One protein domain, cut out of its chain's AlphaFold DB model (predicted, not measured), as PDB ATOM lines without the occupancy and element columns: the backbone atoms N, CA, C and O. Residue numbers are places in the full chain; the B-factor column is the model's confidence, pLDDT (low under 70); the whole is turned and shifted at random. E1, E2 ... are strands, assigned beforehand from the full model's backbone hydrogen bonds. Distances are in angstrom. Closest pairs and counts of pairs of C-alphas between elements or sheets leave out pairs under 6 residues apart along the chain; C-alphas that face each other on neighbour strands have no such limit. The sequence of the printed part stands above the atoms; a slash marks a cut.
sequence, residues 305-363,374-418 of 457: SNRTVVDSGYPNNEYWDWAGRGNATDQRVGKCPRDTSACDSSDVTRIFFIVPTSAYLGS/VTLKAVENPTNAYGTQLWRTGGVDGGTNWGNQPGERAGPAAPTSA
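This is residues 305 to 363 and 374 to 418 of the 457 residues of an uncharacterized protein of Phytohabitans flavus (UniProt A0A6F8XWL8). You will find little regular structure here: one antiparallel hairpin, E1 and E2, runs through the middle of long loops, and residues 358 to 363 stick out as a tail. The printed part has 104 residues with no named helix and strands E1, E2, E3 in that order; it is all strand by class, but named elements hold only 14 residues. It is compact, radius of gyration of the C-alphas 14.7 A, yet elongated, spanning 52 by 30 by 25 A.

Find C-alpha 307 at (-36.494, 11.046, -36.386); from there E1 runs to residue 311, 13.8 A. E2, residues 348 to 353, covers 16.9 A. E3, residues 408 to 410, ends at C-alpha 410 (-24.695, 6.508, -21.891), after 6.0 A.

Look at N 308 and O 352, 3.0 A apart, where E1 and E2 are antiparallel at 169 degrees. E3 is apart from both and pairs with no named strand; residues 392 to 393 pair with it, antiparallel.

E1 to E2 is a long link. Residues 364 to 373 are cut out, leaving 29.3 A between C-alphas 363 and 374. Mean pLDDT of the printed part is 74.8; residues 409 to 418 are among those under 70.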
ATOM      1  N   SER A 305     -38.398   3.779 -37.320       75.88
ATOM      2  CA  SER A 305     -37.201   4.443 -37.818       75.88
ATOM      3  C   SER A 305     -37.372   5.964 -37.863       75.88
ATOM      4  O   SER A 305     -36.634   6.625 -38.586       75.88
ATOM      5  N   ASN A 306     -38.363   6.522 -37.155       81.94
ATOM      6  CA  ASN A 306     -38.634   7.960 -37.134       81.94
ATOM      7  C   ASN A 306     -37.444   8.780 -36.619       81.94
ATOM      8  O   ASN A 306     -36.484   8.266 -36.041       81.94
ATOM      9  N   ARG A 307     -37.526  10.091 -36.802       86.12
ATOM     10  CA  ARG A 307     -36.494  11.046 -36.386       86.12
ATOM     11  C   ARG A 307     -37.121  12.332 -35.877       86.12
ATOM     12  O   ARG A 307     -38.268  12.628 -36.189       86.12
ATOM     13  N   THR A 308     -36.380  13.121 -35.113       87.38
ATOM     14  CA  THR A 308     -36.831  14.460 -34.713       87.38
ATOM     15  C   THR A 308     -35.657  15.404 -34.519       87.38
ATOM     16  O   THR A 308     -34.526  14.969 -34.291       87.38
ATOM     17  N   VAL A 309     -35.934  16.698 -34.625       88.12
ATOM     18  CA  VAL A 309     -34.994  17.777 -34.336       88.12
ATOM     19  C   VAL A 309     -35.508  18.550 -33.134       88.12
ATOM     20  O   VAL A 309     -36.711  18.743 -32.981       88.12
ATOM     21  N   VAL A 310     -34.593  19.013 -32.294       88.69
ATOM     22  CA  VAL A 310     -34.894  20.000 -31.254       88.69
ATOM     23  C   VAL A 310     -33.932  21.166 -31.384       88.69
ATOM     24  O   VAL A 310     -32.747  20.975 -31.672       88.69
ATOM     25  N   ASP A 311     -34.454  22.364 -31.164       86.94
ATOM     26  CA  ASP A 311     -33.747  23.616 -31.395       86.94
ATOM     27  C   ASP A 311     -33.909  24.539 -30.185       86.94
ATOM     28  O   ASP A 311     -35.028  24.813 -29.749       86.94
ATOM     29  N   SER A 312     -32.790  25.005 -29.632       88.69
ATOM     30  CA  SER A 312     -32.790  25.892 -28.471       88.69
ATOM     31  C   SER A 312     -33.380  27.272 -28.753       88.69
ATOM     32  O   SER A 312     -33.874  27.899 -27.820       88.69
ATOM     33  N   GLY A 313     -33.314  27.753 -29.999       83.50
ATOM     34  CA  GLY A 313     -33.900  29.037 -30.398       83.50
ATOM     35  C   GLY A 313     -35.425  28.995 -30.446       83.50
ATOM     36  O   GLY A 313     -36.089  30.008 -30.243       83.50
ATOM     37  N   TYR A 314     -35.982  27.796 -30.628       82.62
ATOM     38  CA  TYR A 314     -37.415  27.560 -30.770       82.62
ATOM     39  C   TYR A 314     -37.887  26.459 -29.811       82.62
ATOM     40  O   TYR A 314     -38.310  25.382 -30.242       82.62
ATOM     41  N   PRO A 315     -37.825  26.696 -28.488       85.69
ATOM     42  CA  PRO A 315     -37.806  25.610 -27.519       85.69
ATOM     43  C   PRO A 315     -39.112  24.815 -27.396       85.69
ATOM     44  O   PRO A 315     -39.102  23.688 -26.899       85.69
ATOM     45  N   ASN A 316     -40.220  25.389 -27.866       82.31
ATOM     46  CA  ASN A 316     -41.553  24.788 -27.827       82.31
ATOM     47  C   ASN A 316     -41.970  24.153 -29.164       82.31
ATOM     48  O   ASN A 316     -43.068  23.604 -29.252       82.31
ATOM     49  N   ASN A 317     -41.130  24.236 -30.201       79.12
ATOM     50  CA  ASN A 317     -41.451  23.684 -31.512       79.12
ATOM     51  C   ASN A 317     -41.118  22.189 -31.575       79.12
ATOM     52  O   ASN A 317     -40.088  21.732 -31.076       79.12
ATOM     53  N   GLU A 318     -42.003  21.437 -32.222       79.81
ATOM     54  CA  GLU A 318     -41.919  19.987 -32.403       79.81
ATOM     55  C   GLU A 318     -41.636  19.698 -33.886       79.81
ATOM     56  O   GLU A 318     -42.420  20.085 -34.751       79.81
ATOM     57  N   TYR A 319     -40.529  19.013 -34.190       78.75
ATOM     58  CA  TYR A 319     -40.080  18.743 -35.567       78.75
ATOM     59  C   TYR A 319     -40.044  17.235 -35.885       78.75
ATOM     60  O   TYR A 319     -39.092  16.720 -36.480       78.75
ATOM     61  N   TRP A 320     -41.081  16.506 -35.454       79.81
ATOM     62  CA  TRP A 320     -41.196  15.049 -35.608       79.81
ATOM     63  C   TRP A 320     -41.300  14.607 -37.067       79.81
ATOM     64  O   TRP A 320     -42.177  15.077 -37.786       79.81
ATOM     65  N   ASP A 321     -40.438  13.683 -37.499       74.31
ATOM     66  CA  ASP A 321     -40.202  13.333 -38.910       74.31
ATOM     67  C   ASP A 321     -40.104  14.572 -39.808       74.31
ATOM     68  O   ASP A 321     -40.493  14.556 -40.978       74.31
ATOM     69  N   TRP A 322     -39.597  15.652 -39.206       66.31
ATOM     70  CA  TRP A 322     -39.484  16.990 -39.760       66.31
ATOM     71  C   TRP A 322     -40.821  17.649 -40.142       66.31
ATOM     72  O   TRP A 322     -40.867  18.484 -41.036       66.31
ATOM     73  N   ALA A 323     -41.914  17.358 -39.427       56.09
ATOM     74  CA  ALA A 323     -43.153  18.144 -39.476       56.09
ATOM     75  C   ALA A 323     -42.868  19.649 -39.304       56.09
ATOM     76  O   ALA A 323     -42.007  20.038 -38.515       56.09
ATOM     77  N   GLY A 324     -43.537  20.493 -40.095       49.41
ATOM     78  CA  GLY A 324     -43.277  21.935 -40.122       49.41
ATOM     79  C   GLY A 324     -41.934  22.334 -40.747       49.41
ATOM     80  O   GLY A 324     -41.773  23.482 -41.099       49.41
ATOM     81  N   ARG A 325     -40.982  21.425 -40.981       55.38
ATOM     82  CA  ARG A 325     -39.785  21.648 -41.823       55.38
ATOM     83  C   ARG A 325     -39.782  20.745 -43.064       55.38
ATOM     84  O   ARG A 325     -38.763  20.661 -43.744       55.38
ATOM     85  N   GLY A 326     -40.935  20.098 -43.316       48.75
ATOM     86  CA  GLY A 326     -41.220  18.923 -44.165       48.75
ATOM     87  C   GLY A 326     -40.090  17.902 -44.296       48.75
ATOM     88  O   GLY A 326     -39.154  17.889 -43.517       48.75
ATOM     89  N   ASN A 327     -40.128  17.022 -45.303       47.34
ATOM     90  CA  ASN A 327     -39.004  16.113 -45.600       47.34
ATOM     91  C   ASN A 327     -37.753  16.811 -46.194       47.34
ATOM     92  O   ASN A 327     -37.212  16.370 -47.212       47.34
ATOM     93  N   ALA A 328     -37.306  17.927 -45.613       55.19
ATOM     94  CA  ALA A 328     -36.023  18.504 -45.972       55.19
ATOM     95  C   ALA A 328     -34.957  17.430 -45.725       55.19
ATOM     96  O   ALA A 328     -34.879  16.859 -44.637       55.19
ATOM     97  N   THR A 329     -34.170  17.112 -46.755       59.38
ATOM     98  CA  THR A 329     -33.207  15.999 -46.703       59.38
ATOM     99  C   THR A 329     -32.070  16.238 -45.718       59.38
ATOM    100  O   THR A 329     -31.338  15.306 -45.396       59.38
ATOM    101  N   ASP A 330     -31.912  17.481 -45.265       72.94
ATOM    102  CA  ASP A 330     -30.808  17.940 -44.439       72.94
ATOM    103  C   ASP A 330     -31.342  18.735 -43.259       72.94
ATOM    104  O   ASP A 330     -32.324  19.466 -43.376       72.94
ATOM    105  N   GLN A 331     -30.672  18.596 -42.122       78.81
ATOM    106  CA  GLN A 331     -30.984  19.328 -40.904       78.81
ATOM    107  C   GLN A 331     -29.698  19.807 -40.249       78.81
ATOM    108  O   GLN A 331     -28.634  19.198 -40.404       78.81
ATOM    109  N   ARG A 332     -29.813  20.899 -39.493       80.25
ATOM    110  CA  ARG A 332     -28.707  21.457 -38.718       80.25
ATOM    111  C   ARG A 332     -28.458  20.602 -37.476       80.25
ATOM    112  O   ARG A 332     -29.372  20.014 -36.901       80.25
ATOM    113  N   VAL A 333     -27.201  20.532 -37.059       84.75
ATOM    114  CA  VAL A 333     -26.783  19.874 -35.819       84.75
ATOM    115  C   VAL A 333     -25.576  20.602 -35.250       84.75
ATOM    116  O   VAL A 333     -24.710  21.060 -35.995       84.75
ATOM    117  N   GLY A 334     -25.495  20.676 -33.926       83.88
ATOM    118  CA  GLY A 334     -24.384  21.313 -33.233       83.88
ATOM    119  C   GLY A 334     -24.702  22.743 -32.817       83.88
ATOM    120  O   GLY A 334     -25.859  23.078 -32.573       83.88
ATOM    121  N   LYS A 335     -23.650  23.548 -32.654       81.94
ATOM    122  CA  LYS A 335     -23.743  24.916 -32.138       81.94
ATOM    123  C   LYS A 335     -23.722  25.929 -33.272       81.94
ATOM    124  O   LYS A 335     -22.898  25.802 -34.179       81.94
ATOM    125  N   CYS A 336     -24.551  26.953 -33.165       76.75
ATOM    126  CA  CYS A 336     -24.430  28.131 -34.002       76.75
ATOM    127  C   CYS A 336     -23.254  29.021 -33.545       76.75
ATOM    128  O   CYS A 336     -23.045  29.204 -32.340       76.75
ATOM    129  N   PRO A 337     -22.489  29.618 -34.474       70.75
ATOM    130  CA  PRO A 337     -21.577  30.712 -34.160       70.75
ATOM    131  C   PRO A 337     -22.336  31.962 -33.672       70.75
ATOM    132  O   PRO A 337     -23.148  32.538 -34.396       70.75
ATOM    133  N   ARG A 338     -22.045  32.408 -32.442       62.06
ATOM    134  CA  ARG A 338     -22.724  33.550 -31.787       62.06
ATOM    135  C   ARG A 338     -22.477  34.912 -32.438       62.06
ATOM    136  O   ARG A 338     -23.151  35.875 -32.096       62.06
ATOM    137  N   ASP A 339     -21.498  35.002 -33.325       62.84
ATOM    138  CA  ASP A 339     -21.097  36.205 -34.054       62.84
ATOM    139  C   ASP A 339     -21.766  36.327 -35.432       62.84
ATOM    140  O   ASP A 339     -21.452  37.242 -36.193       62.84
ATOM    141  N   THR A 340     -22.706  35.435 -35.756       61.50
ATOM    142  CA  THR A 340     -23.411  35.442 -37.040       61.50
ATOM    143  C   THR A 340     -24.902  35.688 -36.848       61.50
ATOM    144  O   THR A 340     -25.534  35.140 -35.948       61.50
ATOM    145  N   SER A 341     -25.499  36.471 -37.746       60.38
ATOM    146  CA  SER A 341     -26.958  36.551 -37.887       60.38
ATOM    147  C   SER A 341     -27.538  35.346 -38.643       60.38
ATOM    148  O   SER A 341     -28.709  35.363 -38.992       60.38
ATOM    149  N   ALA A 342     -26.725  34.328 -38.957       62.12
ATOM    150  CA  ALA A 342     -27.062  33.253 -39.894       62.12
ATOM    151  C   ALA A 342     -27.937  32.138 -39.288       62.12
ATOM    152  O   ALA A 342     -28.388  31.243 -40.007       62.12
ATOM    153  N   CYS A 343     -28.157  32.163 -37.972       67.06
ATOM    154  CA  CYS A 343     -28.862  31.095 -37.264       67.06
ATOM    155  C   CYS A 343     -30.182  31.517 -36.627       67.06
ATOM    156  O   CYS A 343     -30.706  30.746 -35.835       67.06
ATOM    157  N   ASP A 344     -30.694  32.719 -36.905       66.88
ATOM    158  CA  ASP A 344     -32.068  33.113 -36.559       66.88
ATOM    159  C   ASP A 344     -32.507  32.774 -35.113       66.88
ATOM    160  O   ASP A 344     -33.638  32.381 -34.858       66.88
ATOM    161  N   SER A 345     -31.629  32.999 -34.125       72.50
ATOM    162  CA  SER A 345     -31.816  32.704 -32.682       72.50
ATOM    163  C   SER A 345     -31.558  31.257 -32.226       72.50
ATOM    164  O   SER A 345     -31.542  31.003 -31.019       72.50
ATOM    165  N   SER A 346     -31.298  30.312 -33.129       77.69
ATOM    166  CA  SER A 346     -30.867  28.947 -32.801       77.69
ATOM    167  C   SER A 346     -29.422  28.939 -32.277       77.69
ATOM    168  O   SER A 346     -28.499  29.264 -33.016       77.69
ATOM    169  N   ASP A 347     -29.197  28.545 -31.014       83.38
ATOM    170  CA  ASP A 347     -27.844  28.374 -30.426       83.38
ATOM    171  C   ASP A 347     -27.380  26.915 -30.547       83.38
ATOM    172  O   ASP A 347     -26.244  26.642 -30.927       83.38
ATOM    173  N   VAL A 348     -28.262  25.950 -30.265       87.06
ATOM    174  CA  VAL A 348     -27.951  24.518 -30.322       87.06
ATOM    175  C   VAL A 348     -29.087  23.738 -30.971       87.06
ATOM    176  O   VAL A 348     -30.225  23.769 -30.502       87.06
ATOM    177  N   THR A 349     -28.741  22.934 -31.974       87.81
ATOM    178  CA  THR A 349     -29.659  21.987 -32.617       87.81
ATOM    179  C   THR A 349     -29.195  20.552 -32.378       87.81
ATOM    180  O   THR A 349     -28.006  20.237 -32.517       87.81
ATOM    181  N   ARG A 350     -30.125  19.652 -32.040       90.56
ATOM    182  CA  ARG A 350     -29.861  18.206 -31.931       90.56
ATOM    183  C   ARG A 350     -30.791  17.422 -32.842       90.56
ATOM    184  O   ARG A 350     -31.963  17.765 -32.968       90.56
ATOM    185  N   ILE A 351     -30.265  16.343 -33.416       90.38
ATOM    186  CA  ILE A 351     -31.033  15.394 -34.222       90.38
ATOM    187  C   ILE A 351     -31.099  14.070 -33.467       90.38
ATOM    188  O   ILE A 351     -30.072  13.533 -33.049       90.38
ATOM    189  N   PHE A 352     -32.304  13.537 -33.326       90.75
ATOM    190  CA  PHE A 352     -32.565  12.223 -32.763       90.75
ATOM    191  C   PHE A 352     -32.995  11.272 -33.870       90.75
ATOM    192  O   PHE A 352     -33.848  11.606 -34.694       90.75
ATOM    193  N   PHE A 353     -32.433  10.068 -33.850       89.19
ATOM    194  CA  PHE A 353     -32.774   8.987 -34.764       89.19
ATOM    195  C   PHE A 353     -33.303   7.803 -33.962       89.19
ATOM    196  O   PHE A 353     -32.655   7.354 -33.015       89.19
ATOM    197  N   ILE A 354     -34.452   7.265 -34.359       87.94
ATOM    198  CA  ILE A 354     -34.891   5.945 -33.919       87.94
ATOM    199  C   ILE A 354     -34.267   4.927 -34.868       87.94
ATOM    200  O   ILE A 354     -34.449   4.995 -36.082       87.94
ATOM    201  N   VAL A 355     -33.506   3.989 -34.310       85.50
ATOM    202  CA  VAL A 355     -32.867   2.909 -35.067       85.50
ATOM    203  C   VAL A 355     -33.501   1.588 -34.633       85.50
ATOM    204  O   VAL A 355     -33.351   1.206 -33.468       85.50
ATOM    205  N   PRO A 356     -34.217   0.877 -35.522       81.06
ATOM    206  CA  PRO A 356     -34.813  -0.402 -35.176       81.06
ATOM    207  C   PRO A 356     -33.710  -1.444 -34.975       81.06
ATOM    208  O   PRO A 356     -32.938  -1.743 -35.883       81.06
ATOM    209  N   THR A 357     -33.635  -2.027 -33.778       80.19
ATOM    210  CA  THR A 357     -32.574  -2.989 -33.444       80.19
ATOM    211  C   THR A 357     -32.986  -4.449 -33.606       80.19
ATOM    212  O   THR A 357     -32.144  -5.332 -33.484       80.19
ATOM    213  N   SER A 358     -34.257  -4.732 -33.910       80.56
ATOM    214  CA  SER A 358     -34.815  -6.094 -33.909       80.56
ATOM    215  C   SER A 358     -34.082  -7.069 -34.831       80.56
ATOM    216  O   SER A 358     -33.953  -8.239 -34.492       80.56
ATOM    217  N   ALA A 359     -33.542  -6.596 -35.956       79.56
ATOM    218  CA  ALA A 359     -32.771  -7.421 -36.885       79.56
ATOM    219  C   ALA A 359     -31.426  -7.928 -36.318       79.56
ATOM    220  O   ALA A 359     -30.857  -8.892 -36.844       79.56
ATOM    221  N   TYR A 360     -30.933  -7.272 -35.266       82.12
ATOM    222  CA  TYR A 360     -29.666  -7.551 -34.590       82.12
ATOM    223  C   TYR A 360     -29.861  -8.315 -33.275       82.12
ATOM    224  O   TYR A 360     -28.880  -8.701 -32.648       82.12
ATOM    225  N   LEU A 361     -31.112  -8.520 -32.846       77.00
ATOM    226  CA  LEU A 361     -31.433  -9.290 -31.648       77.00
ATOM    227  C   LEU A 361     -31.409 -10.791 -31.968       77.00
ATOM    228  O   LEU A 361     -31.925 -11.213 -33.002       77.00
ATOM    229  N   GLY A 362     -30.830 -11.584 -31.070       72.38
ATOM    230  CA  GLY A 362     -30.711 -13.038 -31.193       72.38
ATOM    231  C   GLY A 362     -29.483 -13.553 -30.442       72.38
ATOM    232  O   GLY A 362     -28.494 -12.836 -30.312       72.38
ATOM    233  N   SER A 363     -29.543 -14.777 -29.912       69.50
ATOM    234  CA  SER A 363     -28.391 -15.428 -29.260       69.50
ATOM    235  C   SER A 363     -27.383 -16.004 -30.262       69.50
ATOM    236  O   SER A 363     -26.311 -16.456 -29.875       69.50
ATOM    237  N   VAL A 374     -23.421   9.653 -41.116       82.94
ATOM    238  CA  VAL A 374     -24.206  10.823 -41.528       82.94
ATOM    239  C   VAL A 374     -23.378  11.664 -42.486       82.94
ATOM    240  O   VAL A 374     -22.165  11.802 -42.324       82.94
ATOM    241  N   THR A 375     -24.018  12.220 -43.511       81.31
ATOM    242  CA  THR A 375     -23.348  13.091 -44.480       81.31
ATOM    243  C   THR A 375     -23.463  14.542 -44.034       81.31
ATOM    244  O   THR A 375     -24.555  15.101 -44.007       81.31
ATOM    245  N   LEU A 376     -22.330  15.173 -43.724       78.44
ATOM    246  CA  LEU A 376     -22.259  16.615 -43.497       78.44
ATOM    247  C   LEU A 376     -22.216  17.337 -44.853       78.44
ATOM    248  O   LEU A 376     -21.248  17.178 -45.597       78.44
ATOM    249  N   LYS A 377     -23.251  18.119 -45.182       76.62
ATOM    250  CA  LYS A 377     -23.303  18.876 -46.449       76.62
ATOM    251  C   LYS A 377     -22.586  20.218 -46.393       76.62
ATOM    252  O   LYS A 377     -21.929  20.596 -47.359       76.62
ATOM    253  N   ALA A 378     -22.719  20.932 -45.281       75.62
ATOM    254  CA  ALA A 378     -22.139  22.252 -45.093       75.62
ATOM    255  C   ALA A 378     -21.790  22.474 -43.621       75.62
ATOM    256  O   ALA A 378     -22.375  21.864 -42.728       75.62
ATOM    257  N   VAL A 379     -20.825  23.358 -43.384       75.12
ATOM    258  CA  VAL A 379     -20.474  23.881 -42.065       75.12
ATOM    259  C   VAL A 379     -20.180  25.365 -42.229       75.12
ATOM    260  O   VAL A 379     -19.451  25.741 -43.145       75.12
ATOM    261  N   GLU A 380     -20.751  26.189 -41.355       69.38
ATOM    262  CA  GLU A 380     -20.611  27.648 -41.425       69.38
ATOM    263  C   GLU A 380     -19.142  28.076 -41.287       69.38
ATOM    264  O   GLU A 380     -18.626  28.862 -42.076       69.38
ATOM    265  N   ASN A 381     -18.420  27.473 -40.334       70.38
ATOM    266  CA  ASN A 381     -16.992  27.710 -40.139       70.38
ATOM    267  C   ASN A 381     -16.170  26.423 -40.354       70.38
ATOM    268  O   ASN A 381     -15.949  25.661 -39.408       70.38
ATOM    269  N   PRO A 382     -15.666  26.171 -41.577       67.19
ATOM    270  CA  PRO A 382     -14.904  24.961 -41.888       67.19
ATOM    271  C   PRO A 382     -13.524  24.911 -41.217       67.19
ATOM    272  O   PRO A 382     -12.908  23.848 -41.170       67.19
ATOM    273  N   THR A 383     -13.024  26.039 -40.704       65.88
ATOM    274  CA  THR A 383     -11.708  26.124 -40.050       65.88
ATOM    275  C   THR A 383     -11.759  25.617 -38.606       65.88
ATOM    276  O   THR A 383     -10.778  25.050 -38.136       65.88
ATOM    277  N   ASN A 384     -12.916  25.746 -37.945       60.28
ATOM    278  CA  ASN A 384     -13.156  25.339 -36.554       60.28
ATOM    279  C   ASN A 384     -14.296  24.309 -36.435       60.28
ATOM    280  O   ASN A 384     -15.028  24.291 -35.447       60.28
ATOM    281  N   ALA A 385     -14.482  23.459 -37.448       62.44
ATOM    282  CA  ALA A 385     -15.509  22.424 -37.418       62.44
ATOM    283  C   ALA A 385     -15.172  21.365 -36.351       62.44
ATOM    284  O   ALA A 385     -14.219  20.596 -36.495       62.44
ATOM    285  N   TYR A 386     -15.957  21.325 -35.276       66.88
ATOM    286  CA  TYR A 386     -15.872  20.274 -34.264       66.88
ATOM    287  C   TYR A 386     -16.594  19.014 -34.747       66.88
ATOM    288  O   TYR A 386     -17.581  19.091 -35.480       66.88
ATOM    289  N   GLY A 387     -16.114  17.845 -34.321       71.88
ATOM    290  CA  GLY A 387     -16.830  16.593 -34.555       71.88
ATOM    291  C   GLY A 387     -18.194  16.616 -33.866       71.88
ATOM    292  O   GLY A 387     -18.313  17.048 -32.719       71.88
ATOM    293  N   THR A 388     -19.224  16.134 -34.556       76.25
ATOM    294  CA  THR A 388     -20.495  15.794 -33.917       76.25
ATOM    295  C   THR A 388     -20.309  14.543 -33.063       76.25
ATOM    296  O   THR A 388     -19.466  13.686 -33.345       76.25
ATOM    297  N   GLN A 389     -21.074  14.444 -31.983       81.88
ATOM    298  CA  GLN A 389     -21.073  13.277 -31.110       81.88
ATOM    299  C   GLN A 389     -22.387  12.522 -31.278       81.88
ATOM    300  O   GLN A 389     -23.446  13.138 -31.407       81.88
ATOM    301  N   LEU A 390     -22.315  11.193 -31.237       85.69
ATOM    302  CA  LEU A 390     -23.484  10.328 -31.201       85.69
ATOM    303  C   LEU A 390     -23.680   9.803 -29.780       85.69
ATOM    304  O   LEU A 390     -22.774   9.202 -29.204       85.69
ATOM    305  N   TRP A 391     -24.875  10.001 -29.237       86.00
ATOM    306  CA  TRP A 391     -25.227   9.607 -27.877       86.00
ATOM    307  C   TRP A 391     -26.420   8.662 -27.885       86.00
ATOM    308  O   TRP A 391     -27.348   8.819 -28.679       86.00
ATOM    309  N   ARG A 392     -26.429   7.705 -26.953       87.88
ATOM    310  CA  ARG A 392     -27.642   6.946 -26.647       87.88
ATOM    311  C   ARG A 392     -28.485   7.745 -25.658       87.88
ATOM    312  O   ARG A 392     -28.025   8.074 -24.565       87.88
ATOM    313  N   THR A 393     -29.735   8.000 -26.016       90.06
ATOM    314  CA  THR A 393     -30.671   8.811 -25.228       90.06
ATOM    315  C   THR A 393     -31.901   8.000 -24.813       90.06
ATOM    316  O   THR A 393     -31.980   6.782 -25.022       90.06
ATOM    317  N   GLY A 394     -32.852   8.660 -24.147       88.06
ATOM    318  CA  GLY A 394     -34.206   8.132 -23.982       88.06
ATOM    319  C   GLY A 394     -35.009   8.104 -25.280       88.06
ATOM    320  O   GLY A 394     -34.556   8.582 -26.316       88.06
ATOM    321  N   GLY A 395     -36.204   7.514 -25.209       87.62
ATOM    322  CA  GLY A 395     -37.137   7.512 -26.334       87.62
ATOM    323  C   GLY A 395     -37.580   8.929 -26.695       87.62
ATOM    324  O   GLY A 395     -37.635   9.799 -25.828       87.62
ATOM    325  N   VAL A 396     -37.888   9.125 -27.972       88.31
ATOM    326  CA  VAL A 396     -38.464  10.354 -28.522       88.31
ATOM    327  C   VAL A 396     -39.776  10.024 -29.217       88.31
ATOM    328  O   VAL A 396     -39.971   8.904 -29.690       88.31
ATOM    329  N   ASP A 397     -40.665  11.004 -29.280       81.94
ATOM    330  CA  ASP A 397     -41.967  10.899 -29.925       81.94
ATOM    331  C   ASP A 397     -42.387  12.230 -30.568       81.94
ATOM    332  O   ASP A 397     -41.635  13.209 -30.608       81.94
ATOM    333  N   GLY A 398     -43.617  12.258 -31.080       76.81
ATOM    334  CA  GLY A 398     -44.199  13.419 -31.738       76.81
ATOM    335  C   GLY A 398     -44.227  14.720 -30.945       76.81
ATOM    336  O   GLY A 398     -44.319  15.763 -31.576       76.81
ATOM    337  N   GLY A 399     -44.194  14.653 -29.614       80.31
ATOM    338  CA  GLY A 399     -44.208  15.815 -28.728       80.31
ATOM    339  C   GLY A 399     -42.818  16.231 -28.255       80.31
ATOM    340  O   GLY A 399     -42.708  17.109 -27.403       80.31
ATOM    341  N   THR A 400     -41.752  15.595 -28.748       87.50
ATOM    342  CA  THR A 400     -40.381  15.935 -28.355       87.50
ATOM    343  C   THR A 400     -39.977  17.304 -28.918       87.50
ATOM    344  O   THR A 400     -39.952  17.501 -30.132       87.50
ATOM    345  N   ASN A 401     -39.606  18.220 -28.025       88.38
ATOM    346  CA  ASN A 401     -39.114  19.572 -28.276       88.38
ATOM    347  C   ASN A 401     -37.911  19.876 -27.362       88.38
ATOM    348  O   ASN A 401     -37.474  19.028 -26.582       88.38
ATOM    349  N   TRP A 402     -37.337  21.077 -27.448       92.06
ATOM    350  CA  TRP A 402     -36.159  21.420 -26.643       92.06
ATOM    351  C   TRP A 402     -36.424  21.339 -25.135       92.06
ATOM    352  O   TRP A 402     -35.552  20.888 -24.392       92.06
ATOM    353  N   GLY A 403     -37.612  21.769 -24.698       90.25
ATOM    354  CA  GLY A 403     -38.002  21.835 -23.292       90.25
ATOM    355  C   GLY A 403     -38.244  20.474 -22.633       90.25
ATOM    356  O   GLY A 403     -38.136  20.377 -21.414       90.25
ATOM    357  N   ASN A 404     -38.541  19.425 -23.409       90.88
ATOM    358  CA  ASN A 404     -38.843  18.085 -22.888       90.88
ATOM    359  C   ASN A 404     -37.970  16.953 -23.468       90.88
ATOM    360  O   ASN A 404     -38.235  15.780 -23.191       90.88
ATOM    361  N   GLN A 405     -36.944  17.279 -24.260       92.94
ATOM    362  CA  GLN A 405     -36.052  16.287 -24.864       92.94
ATOM    363  C   GLN A 405     -35.411  15.367 -23.809       92.94
ATOM    364  O   GLN A 405     -35.076  15.811 -22.705       92.94
ATOM    365  N   PRO A 406     -35.175  14.085 -24.137       90.00
ATOM    366  CA  PRO A 406     -34.529  13.176 -23.208       90.00
ATOM    367  C   PRO A 406     -33.061  13.556 -22.981       90.00
ATOM    368  O   PRO A 406     -32.335  13.889 -23.918       90.00
ATOM    369  N   GLY A 407     -32.607  13.415 -21.735       82.00
ATOM    370  CA  GLY A 407     -31.188  13.498 -21.392       82.00
ATOM    371  C   GLY A 407     -30.358  12.326 -21.933       82.00
ATOM    372  O   GLY A 407     -30.881  11.290 -22.370       82.00
ATOM    373  N   GLU A 408     -29.038  12.489 -21.874       77.00
ATOM    374  CA  GLU A 408     -28.046  11.475 -22.245       77.00
ATOM    375  C   GLU A 408     -28.101  10.284 -21.271       77.00
ATOM    376  O   GLU A 408     -28.170  10.467 -20.056       77.00
ATOM    377  N   ARG A 409     -28.100   9.046 -21.790       60.47
ATOM    378  CA  ARG A 409     -28.195   7.821 -20.967       60.47
ATOM    379  C   ARG A 409     -26.896   7.019 -20.886       60.47
ATOM    380  O   ARG A 409     -26.724   6.256 -19.943       60.47
ATOM    381  N   ALA A 410     -26.015   7.138 -21.875       57.47
ATOM    382  CA  ALA A 410     -24.695   6.508 -21.891       57.47
ATOM    383  C   ALA A 410     -23.737   7.343 -22.751       57.47
ATOM    384  O   ALA A 410     -24.194   7.951 -23.720       57.47
ATOM    385  N   GLY A 411     -22.447   7.350 -22.375       49.22
ATOM    386  CA  GLY A 411     -21.355   8.114 -23.001       49.22
ATOM    387  C   GLY A 411     -21.283   8.003 -24.532       49.22
ATOM    388  O   GLY A 411     -21.890   7.096 -25.109       49.22
ATOM    389  N   PRO A 412     -20.539   8.898 -25.208       52.50
ATOM    390  CA  PRO A 412     -20.589   9.009 -26.657       52.50
ATOM    391  C   PRO A 412     -20.138   7.698 -27.307       52.50
ATOM    392  O   PRO A 412     -19.101   7.135 -26.946       52.50
ATOM    393  N   ALA A 413     -20.898   7.225 -28.293       54.25
ATOM    394  CA  ALA A 413     -20.537   6.093 -29.138       54.25
ATOM    395  C   ALA A 413     -19.443   6.525 -30.131       54.25
ATOM    396  O   ALA A 413     -19.700   6.631 -31.320       54.25
ATOM    397  N   ALA A 414     -18.244   6.819 -29.613       45.25
ATOM    398  CA  ALA A 414     -17.093   7.408 -30.304       45.25
ATOM    399  C   ALA A 414     -17.371   8.766 -31.014       45.25
ATOM    400  O   ALA A 414     -18.467   9.034 -31.503       45.25
ATOM    401  N   PRO A 415     -16.394   9.687 -31.081       45.56
ATOM    402  CA  PRO A 415     -16.543  10.891 -31.896       45.56
ATOM    403  C   PRO A 415     -16.580  10.511 -33.383       45.56
ATOM    404  O   PRO A 415     -15.662   9.855 -33.876       45.56
ATOM    405  N   THR A 416     -17.595  10.960 -34.129       45.16
ATOM    406  CA  THR A 416     -17.501  10.970 -35.595       45.16
ATOM    407  C   THR A 416     -16.505  12.057 -35.983       45.16
ATOM    408  O   THR A 416     -16.763  13.248 -35.792       45.16
ATOM    409  N   SER A 417     -15.330  11.668 -36.479       38.72
ATOM    410  CA  SER A 417     -14.375  12.611 -37.052       38.72
ATOM    411  C   SER A 417     -14.949  13.157 -38.360       38.72
ATOM    412  O   SER A 417     -15.246  12.410 -39.289       38.72
ATOM    413  N   ALA A 418     -15.129  14.476 -38.444       35.78
ATOM    414  CA  ALA A 418     -15.465  15.110 -39.710       35.78
ATOM    415  C   ALA A 418     -14.267  14.946 -40.668       35.78
ATOM    416  O   ALA A 418     -13.150  15.337 -40.306       35.78
TER     417      ALA A 418